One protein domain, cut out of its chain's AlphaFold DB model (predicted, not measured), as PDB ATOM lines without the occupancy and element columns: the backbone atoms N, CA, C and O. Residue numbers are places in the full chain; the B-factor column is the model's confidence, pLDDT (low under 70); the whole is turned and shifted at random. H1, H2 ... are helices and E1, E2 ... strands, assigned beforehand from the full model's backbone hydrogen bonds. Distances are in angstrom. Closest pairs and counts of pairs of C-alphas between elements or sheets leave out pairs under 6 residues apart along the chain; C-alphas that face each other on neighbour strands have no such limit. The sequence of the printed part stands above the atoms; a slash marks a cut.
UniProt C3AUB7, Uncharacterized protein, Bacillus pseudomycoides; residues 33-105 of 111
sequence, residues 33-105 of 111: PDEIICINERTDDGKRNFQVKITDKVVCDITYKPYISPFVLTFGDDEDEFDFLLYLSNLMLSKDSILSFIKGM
ATOM      1  N   PRO A  33       8.624-114.435 -68.616       94.75
ATOM      2  CA  PRO A  33       9.844-113.847 -68.048       94.75
ATOM      3  C   PRO A  33      10.776-113.159 -69.056       94.75
ATOM      4  O   PRO A  33      11.495-112.245 -68.675       94.75
ATOM      5  N   ASP A  34      10.764-113.584 -70.323       94.75
ATOM      6  CA  ASP A  34      11.551-112.975 -71.408       94.75
ATOM      7  C   ASP A  34      10.902-111.724 -72.020       94.75
ATOM      8  O   ASP A  34      11.557-110.972 -72.734       94.75
ATOM      9  N   GLU A  35       9.613-111.506 -71.775       95.25
ATOM     10  CA  GLU A  35       8.819-110.453 -72.416       95.25
ATOM     11  C   GLU A  35       8.461-109.313 -71.460       95.25
ATOM     12  O   GLU A  35       7.838-108.334 -71.880       95.25
ATOM     13  N   ILE A  36       8.828-109.437 -70.181       96.25
ATOM     14  CA  ILE A  36       8.648-108.396 -69.176       96.25
ATOM     15  C   ILE A  36       9.973-107.707 -68.877       96.25
ATOM     16  O   ILE A  36      10.979-108.344 -68.578       96.25
ATOM     17  N   ILE A  37       9.949-106.382 -68.921       95.56
ATOM     18  CA  ILE A  37      11.082-105.532 -68.575       95.56
ATOM     19  C   ILE A  37      10.629-104.604 -67.455       95.56
ATOM     20  O   ILE A  37       9.634-103.889 -67.601       95.56
ATOM     21  N   CYS A  38      11.361-104.614 -66.344       95.69
ATOM     22  CA  CYS A  38      11.183-103.664 -65.258       95.69
ATOM     23  C   CYS A  38      12.386-102.726 -65.198       95.69
ATOM     24  O   CYS A  38      13.528-103.175 -65.159       95.69
ATOM     25  N   ILE A  39      12.110-101.428 -65.200       94.31
ATOM     26  CA  ILE A  39      13.102-100.358 -65.139       94.31
ATOM     27  C   ILE A  39      12.799 -99.540 -63.889       94.31
ATOM     28  O   ILE A  39      11.640 -99.236 -63.612       94.31
ATOM     29  N   ASN A  40      13.835 -99.199 -63.128       92.75
ATOM     30  CA  ASN A  40      13.732 -98.273 -62.008       92.75
ATOM     31  C   ASN A  40      14.969 -97.372 -61.985       92.75
ATOM     32  O   ASN A  40      16.005 -97.727 -61.420       92.75
ATOM     33  N   GLU A  41      14.860 -96.225 -62.644       92.38
ATOM     34  CA  GLU A  41      15.974 -95.307 -62.879       92.38
ATOM     35  C   GLU A  41      15.777 -94.003 -62.113       92.38
ATOM     36  O   GLU A  41      14.652 -93.522 -61.961       92.38
ATOM     37  N   ARG A  42      16.880 -93.418 -61.636       89.50
ATOM     38  CA  ARG A  42      16.860 -92.068 -61.068       89.50
ATOM     39  C   ARG A  42      16.655 -91.033 -62.170       89.50
ATOM     40  O   ARG A  42      17.231 -91.140 -63.248       89.50
ATOM     41  N   THR A  43      15.863 -90.017 -61.867       88.81
ATOM     42  CA  THR A  43      15.637 -88.846 -62.713       88.81
ATOM     43  C   THR A  43      16.477 -87.664 -62.225       88.81
ATOM     44  O   THR A  43      16.903 -87.620 -61.069       88.81
ATOM     45  N   ASP A  44      16.685 -86.669 -63.090       84.38
ATOM     46  CA  ASP A  44      17.522 -85.492 -62.795       84.38
ATOM     47  C   ASP A  44      17.038 -84.666 -61.584       84.38
ATOM     48  O   ASP A  44      17.812 -83.928 -60.977       84.38
ATOM     49  N   ASP A  45      15.762 -84.787 -61.205       84.44
ATOM     50  CA  ASP A  45      15.157 -84.117 -60.047       84.44
ATOM     51  C   ASP A  45      15.264 -84.920 -58.734       84.44
ATOM     52  O   ASP A  45      14.619 -84.574 -57.741       84.44
ATOM     53  N   GLY A  46      16.071 -85.988 -58.711       82.44
ATOM     54  CA  GLY A  46      16.287 -86.834 -57.532       82.44
ATOM     55  C   GLY A  46      15.104 -87.746 -57.192       82.44
ATOM     56  O   GLY A  46      15.018 -88.265 -56.077       82.44
ATOM     57  N   LYS A  47      14.165 -87.923 -58.126       89.25
ATOM     58  CA  LYS A  47      13.108 -88.936 -58.048       89.25
ATOM     59  C   LYS A  47      13.555 -90.215 -58.749       89.25
ATOM     60  O   LYS A  47      14.658 -90.313 -59.283       89.25
ATOM     61  N   ARG A  48      12.679 -91.213 -58.731       90.75
ATOM     62  CA  ARG A  48      12.804 -92.444 -59.502       90.75
ATOM     63  C   ARG A  48      11.612 -92.612 -60.425       90.75
ATOM     64  O   ARG A  48      10.487 -92.275 -60.051       90.75
ATOM     65  N   ASN A  49      11.863 -93.157 -61.609       93.38
ATOM     66  CA  ASN A  49      10.833 -93.636 -62.515       93.38
ATOM     67  C   ASN A  49      10.830 -95.169 -62.508       93.38
ATOM     68  O   ASN A  49      11.757 -95.798 -63.018       93.38
ATOM     69  N   PHE A  50       9.778 -95.743 -61.925       93.62
ATOM     70  CA  PHE A  50       9.476 -97.165 -61.985       93.62
ATOM     71  C   PHE A  50       8.563 -97.447 -63.182       93.62
ATOM     72  O   PHE A  50       7.406 -97.025 -63.208       93.62
ATOM     73  N   GLN A  51       9.059 -98.225 -64.140       95.94
ATOM     74  CA  GLN A  51       8.334 -98.583 -65.350       95.94
ATOM     75  C   GLN A  51       8.316-100.100 -65.551       95.94
ATOM     76  O   GLN A  51       9.322-100.787 -65.367       95.94
ATOM     77  N   VAL A  52       7.167-100.629 -65.975       96.69
ATOM     78  CA  VAL A  52       7.030-102.029 -66.399       96.69
ATOM     79  C   VAL A  52       6.496-102.073 -67.819       96.69
ATOM     80  O   VAL A  52       5.461-101.471 -68.129       96.69
ATOM     81  N   LYS A  53       7.196-102.816 -68.677       97.19
ATOM     82  CA  LYS A  53       6.795-103.113 -70.053       97.19
ATOM     83  C   LYS A  53       6.549-104.603 -70.205       97.19
ATOM     84  O   LYS A  53       7.339-105.397 -69.708       97.19
ATOM     85  N   ILE A  54       5.476-104.965 -70.898       96.00
ATOM     86  CA  ILE A  54       5.170-106.347 -71.283       96.00
ATOM     87  C   ILE A  54       4.917-106.351 -72.783       96.00
ATOM     88  O   ILE A  54       4.047-105.612 -73.248       96.00
ATOM     89  N   THR A  55       5.695-107.137 -73.528       93.81
ATOM     90  CA  THR A  55       5.610-107.205 -74.998       93.81
ATOM     91  C   THR A  55       5.653-105.794 -75.620       93.81
ATOM     92  O   THR A  55       4.770-105.391 -76.376       93.81
ATOM     93  N   ASP A  56       6.638-104.994 -75.188       89.31
ATOM     94  CA  ASP A  56       6.874-103.585 -75.560       89.31
ATOM     95  C   ASP A  56       5.773-102.572 -75.204       89.31
ATOM     96  O   ASP A  56       5.905-101.373 -75.464       89.31
ATOM     97  N   LYS A  57       4.702-102.999 -74.530       94.75
ATOM     98  CA  LYS A  57       3.659-102.101 -74.037       94.75
ATOM     99  C   LYS A  57       3.956-101.669 -72.607       94.75
ATOM    100  O   LYS A  57       4.058-102.507 -71.715       94.75
ATOM    101  N   VAL A  58       4.016-100.359 -72.369       96.19
ATOM    102  CA  VAL A  58       4.078 -99.797 -71.010       96.19
ATOM    103  C   VAL A  58       2.763-100.099 -70.288       96.19
ATOM    104  O   VAL A  58       1.692 -99.673 -70.725       96.19
ATOM    105  N   VAL A  59       2.843-100.866 -69.201       95.44
ATOM    106  CA  VAL A  59       1.688-101.252 -68.370       95.44
ATOM    107  C   VAL A  59       1.689-100.575 -67.001       95.44
ATOM    108  O   VAL A  59       0.644-100.527 -66.358       95.44
ATOM    109  N   CYS A  60       2.835-100.042 -66.574       94.75
ATOM    110  CA  CYS A  60       3.016 -99.261 -65.355       94.75
ATOM    111  C   CYS A  60       4.101 -98.206 -65.597       94.75
ATOM    112  O   CYS A  60       5.118 -98.529 -66.212       94.75
ATOM    113  N   ASP A  61       3.867 -96.981 -65.132       94.31
ATOM    114  CA  ASP A  61       4.789 -95.844 -65.200       94.31
ATOM    115  C   ASP A  61       4.517 -94.949 -63.984       94.31
ATOM    116  O   ASP A  61       3.466 -94.308 -63.894       94.31
ATOM    117  N   ILE A  62       5.400 -95.011 -62.989       91.25
ATOM    118  CA  ILE A  62       5.245 -94.334 -61.701       91.25
ATOM    119  C   ILE A  62       6.509 -93.532 -61.433       91.25
ATOM    120  O   ILE A  62       7.582 -94.087 -61.203       91.25
ATOM    121  N   THR A  63       6.362 -92.212 -61.376       91.69
ATOM    122  CA  THR A  63       7.408 -91.330 -60.858       91.69
ATOM    123  C   THR A  63       7.175 -91.086 -59.374       91.69
ATOM    124  O   THR A  63       6.108 -90.613 -58.986       91.69
ATOM    125  N   TYR A  64       8.167 -91.382 -58.540       86.94
ATOM    126  CA  TYR A  64       8.050 -91.272 -57.090       86.94
ATOM    127  C   TYR A  64       9.343 -90.754 -56.461       86.94
ATOM    128  O   TYR A  64      10.428 -90.876 -57.024       86.94
ATOM    129  N   LYS A  65       9.232 -90.155 -55.276       86.56
ATOM    130  CA  LYS A  65      10.402 -89.783 -54.480       86.56
ATOM    131  C   LYS A  65      10.785 -90.983 -53.605       86.56
ATOM    132  O   LYS A  65       9.950 -91.375 -52.789       86.56
ATOM    133  N   PRO A  66      11.984 -91.574 -53.753       80.12
ATOM    134  CA  PRO A  66      12.384 -92.683 -52.898       80.12
ATOM    135  C   PRO A  66      12.453 -92.237 -51.436       80.12
ATOM    136  O   PRO A  66      12.786 -91.088 -51.127       80.12
ATOM    137  N   TYR A  67      12.122 -93.155 -50.530       74.56
ATOM    138  CA  TYR A  67      12.352 -92.932 -49.111       74.56
ATOM    139  C   TYR A  67      13.839 -93.126 -48.813       74.56
ATOM    140  O   TYR A  67      14.408 -94.183 -49.084       74.56
ATOM    141  N   ILE A  68      14.451 -92.100 -48.229       70.12
ATOM    142  CA  ILE A  68      15.839 -92.124 -47.770       70.12
ATOM    143  C   ILE A  68      15.797 -92.057 -46.251       70.12
ATOM    144  O   ILE A  68      15.243 -91.114 -45.678       70.12
ATOM    145  N   SER A  69      16.356 -93.069 -45.588       63.91
ATOM    146  CA  SER A  69      16.395 -93.103 -44.128       63.91
ATOM    147  C   SER A  69      17.196 -91.907 -43.584       63.91
ATOM    148  O   SER A  69      18.362 -91.739 -43.949       63.91
ATOM    149  N   PRO A  70      16.636 -91.090 -42.667       59.19
ATOM    150  CA  PRO A  70      17.340 -89.935 -42.102       59.19
ATOM    151  C   PRO A  70      18.622 -90.300 -41.346       59.19
ATOM    152  O   PRO A  70      19.525 -89.477 -41.237       59.19
ATOM    153  N   PHE A  71      18.714 -91.534 -40.836       56.00
ATOM    154  CA  PHE A  71      19.902 -92.046 -40.146       56.00
ATOM    155  C   PHE A  71      21.116 -92.221 -41.064       56.00
ATOM    156  O   PHE A  71      22.218 -92.431 -40.569       56.00
ATOM    157  N   VAL A  72      20.917 -92.146 -42.379       52.78
ATOM    158  CA  VAL A  72      21.915 -92.540 -43.376       52.78
ATOM    159  C   VAL A  72      22.489 -91.344 -44.142       52.78
ATOM    160  O   VAL A  72      23.556 -91.435 -44.732       52.78
ATOM    161  N   LEU A  73      21.893 -90.156 -43.994       49.88
ATOM    162  CA  LEU A  73      22.424 -88.895 -44.536       49.88
ATOM    163  C   LEU A  73      23.834 -88.526 -44.018       49.88
ATOM    164  O   LEU A  73      24.438 -87.578 -44.514       49.88
ATOM    165  N   THR A  74      24.367 -89.242 -43.023       51.19
ATOM    166  CA  THR A  74      25.740 -89.082 -42.520       51.19
ATOM    167  C   THR A  74      26.807 -89.820 -43.338       51.19
ATOM    168  O   THR A  74      27.985 -89.506 -43.173       51.19
ATOM    169  N   PHE A  75      26.435 -90.757 -44.217       51.50
ATOM    170  CA  PHE A  75      27.362 -91.544 -45.040       51.50
ATOM    171  C   PHE A  75      26.815 -91.568 -46.474       51.50
ATOM    172  O   PHE A  75      25.852 -92.259 -46.762       51.50
ATOM    173  N   GLY A  76      27.330 -90.698 -47.342       46.72
ATOM    174  CA  GLY A  76      26.725 -90.409 -48.645       46.72
ATOM    175  C   GLY A  76      26.979 -91.463 -49.722       46.72
ATOM    176  O   GLY A  76      27.702 -91.153 -50.663       46.72
ATOM    177  N   ASP A  77      26.367 -92.642 -49.611       50.19
ATOM    178  CA  ASP A  77      26.335 -93.644 -50.681       50.19
ATOM    179  C   ASP A  77      24.900 -93.972 -51.130       50.19
ATOM    180  O   ASP A  77      23.941 -93.988 -50.360       50.19
ATOM    181  N   ASP A  78      24.758 -94.230 -52.432       49.94
ATOM    182  CA  ASP A  78      23.497 -94.547 -53.115       49.94
ATOM    183  C   ASP A  78      22.940 -95.947 -52.776       49.94
ATOM    184  O   ASP A  78      21.842 -96.296 -53.217       49.94
ATOM    185  N   GLU A  79      23.671 -96.747 -51.992       52.00
ATOM    186  CA  GLU A  79      23.281 -98.101 -51.563       52.00
ATOM    187  C   GLU A  79      22.137 -98.120 -50.527       52.00
ATOM    188  O   GLU A  79      21.596 -99.184 -50.224       52.00
ATOM    189  N   ASP A  80      21.714 -96.953 -50.034       57.78
ATOM    190  CA  ASP A  80      20.868 -96.829 -48.841       57.78
ATOM    191  C   ASP A  80      19.426 -96.352 -49.104       57.78
ATOM    192  O   ASP A  80      18.658 -96.051 -48.178       57.78
ATOM    193  N   GLU A  81      19.020 -96.301 -50.374       63.00
ATOM    194  CA  GLU A  81      17.617 -96.145 -50.755       63.00
ATOM    195  C   GLU A  81      16.874 -97.467 -50.540       63.00
ATOM    196  O   GLU A  81      17.113 -98.456 -51.231       63.00
ATOM    197  N   PHE A  82      15.935 -97.490 -49.592       67.06
ATOM    198  CA  PHE A  82      15.040 -98.627 -49.398       67.06
ATOM    199  C   PHE A  82      13.601 -98.194 -49.633       67.06
ATOM    200  O   PHE A  82      12.959 -97.578 -48.779       67.06
ATOM    201  N   ASP A  83      13.080 -98.561 -50.798       78.31
ATOM    202  CA  ASP A  83      11.668 -98.432 -51.108       78.31
ATOM    203  C   ASP A  83      11.131 -99.706 -51.780       78.31
ATOM    204  O   ASP A  83      11.865-100.515 -52.358       78.31
ATOM    205  N   PHE A  84       9.817 -99.903 -51.669       85.56
ATOM    206  CA  PHE A  84       9.142-101.098 -52.167       85.56
ATOM    207  C   PHE A  84       9.294-101.290 -53.686       85.56
ATOM    208  O   PHE A  84       9.423-102.427 -54.141       85.56
ATOM    209  N   LEU A  85       9.286-100.211 -54.475       89.94
ATOM    210  CA  LEU A  85       9.380-100.278 -55.935       89.94
ATOM    211  C   LEU A  85      10.797-100.630 -56.385       89.94
ATOM    212  O   LEU A  85      10.950-101.384 -57.344       89.94
ATOM    213  N   LEU A  86      11.821-100.168 -55.667       88.69
ATOM    214  CA  LEU A  86      13.209-100.577 -55.883       88.69
ATOM    215  C   LEU A  86      13.425-102.061 -55.566       88.69
ATOM    216  O   LEU A  86      14.040-102.796 -56.343       88.69
ATOM    217  N   TYR A  87      12.862-102.539 -54.456       87.50
ATOM    218  CA  TYR A  87      12.890-103.964 -54.137       87.50
ATOM    219  C   TYR A  87      12.166-104.801 -55.205       87.50
ATOM    220  O   TYR A  87      12.685-105.819 -55.669       87.50
ATOM    221  N   LEU A  88      10.985-104.350 -55.636       91.94
ATOM    222  CA  LEU A  88      10.198-105.024 -56.661       91.94
ATOM    223  C   LEU A  88      10.929-105.067 -58.012       91.94
ATOM    224  O   LEU A  88      10.927-106.115 -58.659       91.94
ATOM    225  N   SER A  89      11.590-103.980 -58.421       92.38
ATOM    226  CA  SER A  89      12.386-103.965 -59.653       92.38
ATOM    227  C   SER A  89      13.581-104.909 -59.582       92.38
ATOM    228  O   SER A  89      13.854-105.606 -60.553       92.38
ATOM    229  N   ASN A  90      14.238-105.025 -58.424       90.00
ATOM    230  CA  ASN A  90      15.355-105.957 -58.242       90.00
ATOM    231  C   ASN A  90      14.921-107.430 -58.345       90.00
ATOM    232  O   ASN A  90      15.648-108.256 -58.902       90.00
ATOM    233  N   LEU A  91      13.717-107.774 -57.877       91.19
ATOM    234  CA  LEU A  91      13.148-109.115 -58.078       91.19
ATOM    235  C   LEU A  91      12.874-109.425 -59.557       91.19
ATOM    236  O   LEU A  91      12.964-110.581 -59.970       91.19
ATOM    237  N   MET A  92      12.556-108.398 -60.348       94.25
ATOM    238  CA  MET A  92      12.263-108.497 -61.781       94.25
ATOM    239  C   MET A  92      13.454-108.109 -62.669       94.25
ATOM    240  O   MET A  92      13.278-107.914 -63.868       94.25
ATOM    241  N   LEU A  93      14.662-108.014 -62.100       91.94
ATOM    242  CA  LEU A  93      15.855-107.501 -62.783       91.94
ATOM    243  C   LEU A  93      16.251-108.327 -64.014       91.94
ATOM    244  O   LEU A  93      16.825-107.806 -64.966       91.94
ATOM    245  N   SER A  94      15.988-109.632 -63.979       94.00
ATOM    246  CA  SER A  94      16.339-110.545 -65.060       94.00
ATOM    247  C   SER A  94      15.347-111.695 -65.161       94.00
ATOM    248  O   SER A  94      14.685-112.059 -64.184       94.00
ATOM    249  N   LYS A  95      15.326-112.337 -66.333       95.25
ATOM    250  CA  LYS A  95      14.623-113.602 -66.561       95.25
ATOM    251  C   LYS A  95      14.941-114.632 -65.472       95.25
ATOM    252  O   LYS A  95      14.030-115.248 -64.924       95.25
ATOM    253  N   ASP A  96      16.218-114.805 -65.134       96.12
ATOM    254  CA  ASP A  96      16.659-115.803 -64.154       96.12
ATOM    255  C   ASP A  96      16.178-115.475 -62.735       96.12
ATOM    256  O   ASP A  96      15.784-116.381 -61.989       96.12
ATOM    257  N   SER A  97      16.135-114.187 -62.375       94.62
ATOM    258  CA  SER A  97      15.539-113.720 -61.116       94.62
ATOM    259  C   SER A  97      14.052-114.079 -61.049       94.62
ATOM    260  O   SER A  97      13.598-114.662 -60.060       94.62
ATOM    261  N   ILE A  98      13.304-113.826 -62.128       96.38
ATOM    262  CA  ILE A  98      11.869-114.129 -62.216       96.38
ATOM    263  C   ILE A  98      11.623-115.643 -62.170       96.38
ATOM    264  O   ILE A  98      10.776-116.108 -61.407       96.38
ATOM    265  N   LEU A  99      12.385-116.444 -62.921       96.56
ATOM    266  CA  LEU A  99      12.286-117.909 -62.891       96.56
ATOM    267  C   LEU A  99      12.587-118.473 -61.496       96.56
ATOM    268  O   LEU A  99      11.901-119.387 -61.026       96.56
ATOM    269  N   SER A 100      13.582-117.910 -60.810       95.44
ATOM    270  CA  SER A 100      13.911-118.274 -59.430       95.44
ATOM    271  C   SER A 100      12.769-117.935 -58.472       95.44
ATOM    272  O   SER A 100      12.429-118.754 -57.615       95.44
ATOM    273  N   PHE A 101      12.126-116.779 -58.658       94.44
ATOM    274  CA  PHE A 101      10.940-116.388 -57.903       94.44
ATOM    275  C   PHE A 101       9.761-117.346 -58.143       94.44
ATOM    276  O   PHE A 101       9.200-117.856 -57.172       94.44
ATOM    277  N   ILE A 102       9.435-117.676 -59.401       95.62
ATOM    278  CA  ILE A 102       8.386-118.655 -59.753       95.62
ATOM    279  C   ILE A 102       8.640-119.992 -59.053       95.62
ATOM    280  O   ILE A 102       7.778-120.520 -58.347       95.62
ATOM    281  N   LYS A 103       9.865-120.513 -59.175       95.06
ATOM    282  CA  LYS A 103      10.284-121.765 -58.537       95.06
ATOM    283  C   LYS A 103      10.147-121.714 -57.014       95.06
ATOM    284  O   LYS A 103       9.700-122.691 -56.413       95.06
ATOM    285  N   GLY A 104      10.535-120.602 -56.389       93.81
ATOM    286  CA  GLY A 104      10.396-120.385 -54.950       93.81
ATOM    287  C   GLY A 104       8.936-120.392 -54.498       93.81
ATOM    288  O   GLY A 104       8.581-121.134 -53.585       93.81
ATOM    289  N   MET A 105       8.075-119.639 -55.183       93.88
ATOM    290  CA  MET A 105       6.645-119.550 -54.865       93.88
ATOM    291  C   MET A 105       5.922-120.890 -55.028       93.88
ATOM    292  O   MET A 105       5.123-121.271 -54.174       93.88
TER     293      MET A 105
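Overview. This is residues 33 to 105 of the 111 residues of an uncharacterized protein of Bacillus pseudomycoides (UniProt C3AUB7). The model is a small three-stranded antiparallel wall with a short helix, H1, over one face and the other face bare; a second helix, H2, turns off from the end of H1 and is not on the sheet. A long loop with no named element, residues 65 to 83, swings out from the end of E3 and comes back to H1. The printed part has 73 residues, with three named strands and two named helices in the order E1, E2, E3, H1, H2, and the sheet order is E1, E2, E3. The class is mixed, helices and strands. The whole is loose, with a radius of gyration of the C-alphas of 14.0 A and spans of 40 by 27 by 15 A.

Along the chain. Find C-alpha 36 at (8.648, -108.396, -69.176); from there E1, residues 36 to 42, runs 20.0 A. Next look at E2, residues 48 to 54, which covers 19.8 A, and at E3, residues 57 to 64, which covers 20.6 A and ends at C-alpha 64 at (8.050, -91.272, -57.090). Past the long loop you reach H1, residues 84 to 91, 10.7 A long. H2, residues 95 to 105, runs 15.4 A to C-alpha 105 at (6.645, -119.550, -54.865).

Arrangement. Begin with the sheet, a meander, each strand the antiparallel neighbour of the one before. E1 and E2 form a hairpin at 168 degrees; look for N 39 and O 51, 2.9 A apart, within hydrogen-bond range. E2 and E3 form a hairpin at 167 degrees, with N 50 and O 62 within that range at 2.8 A. H1 is on the sheet at a height over the sheet of 9.0 A. It lies over E1 and, only just, over E2, on which 3 of its C-alphas fall. It runs slantwise to the strands, at 49 degrees to E1 on the local plane. The closest C-alphas of E1 and H1 are those of Cys 38 and Ser 89, 5.7 A apart. H1 and H2 only just touch, and only at the corner by their link, with 3 pairs of C-alphas within 8 A; the closest are those of Leu 91 and Ser 97, 6.0 A apart. Their lines are about perpendicular, at 76 degrees. H2 and E1 are apart, but only just, at 8.3 A. In H1 and H2 every O i to N i+4 pair is within hydrogen-bond range.

Size, cuts and confidence. The two C-alphas farthest apart are those of Thr 55 and Thr 74, at 42.3 A. The printed part has no cut. The link from E3 to H1, 19 residues, is long; the other links are tight. The mean pLDDT of the printed part is 84.5, and residues 69 to 82 are under 70.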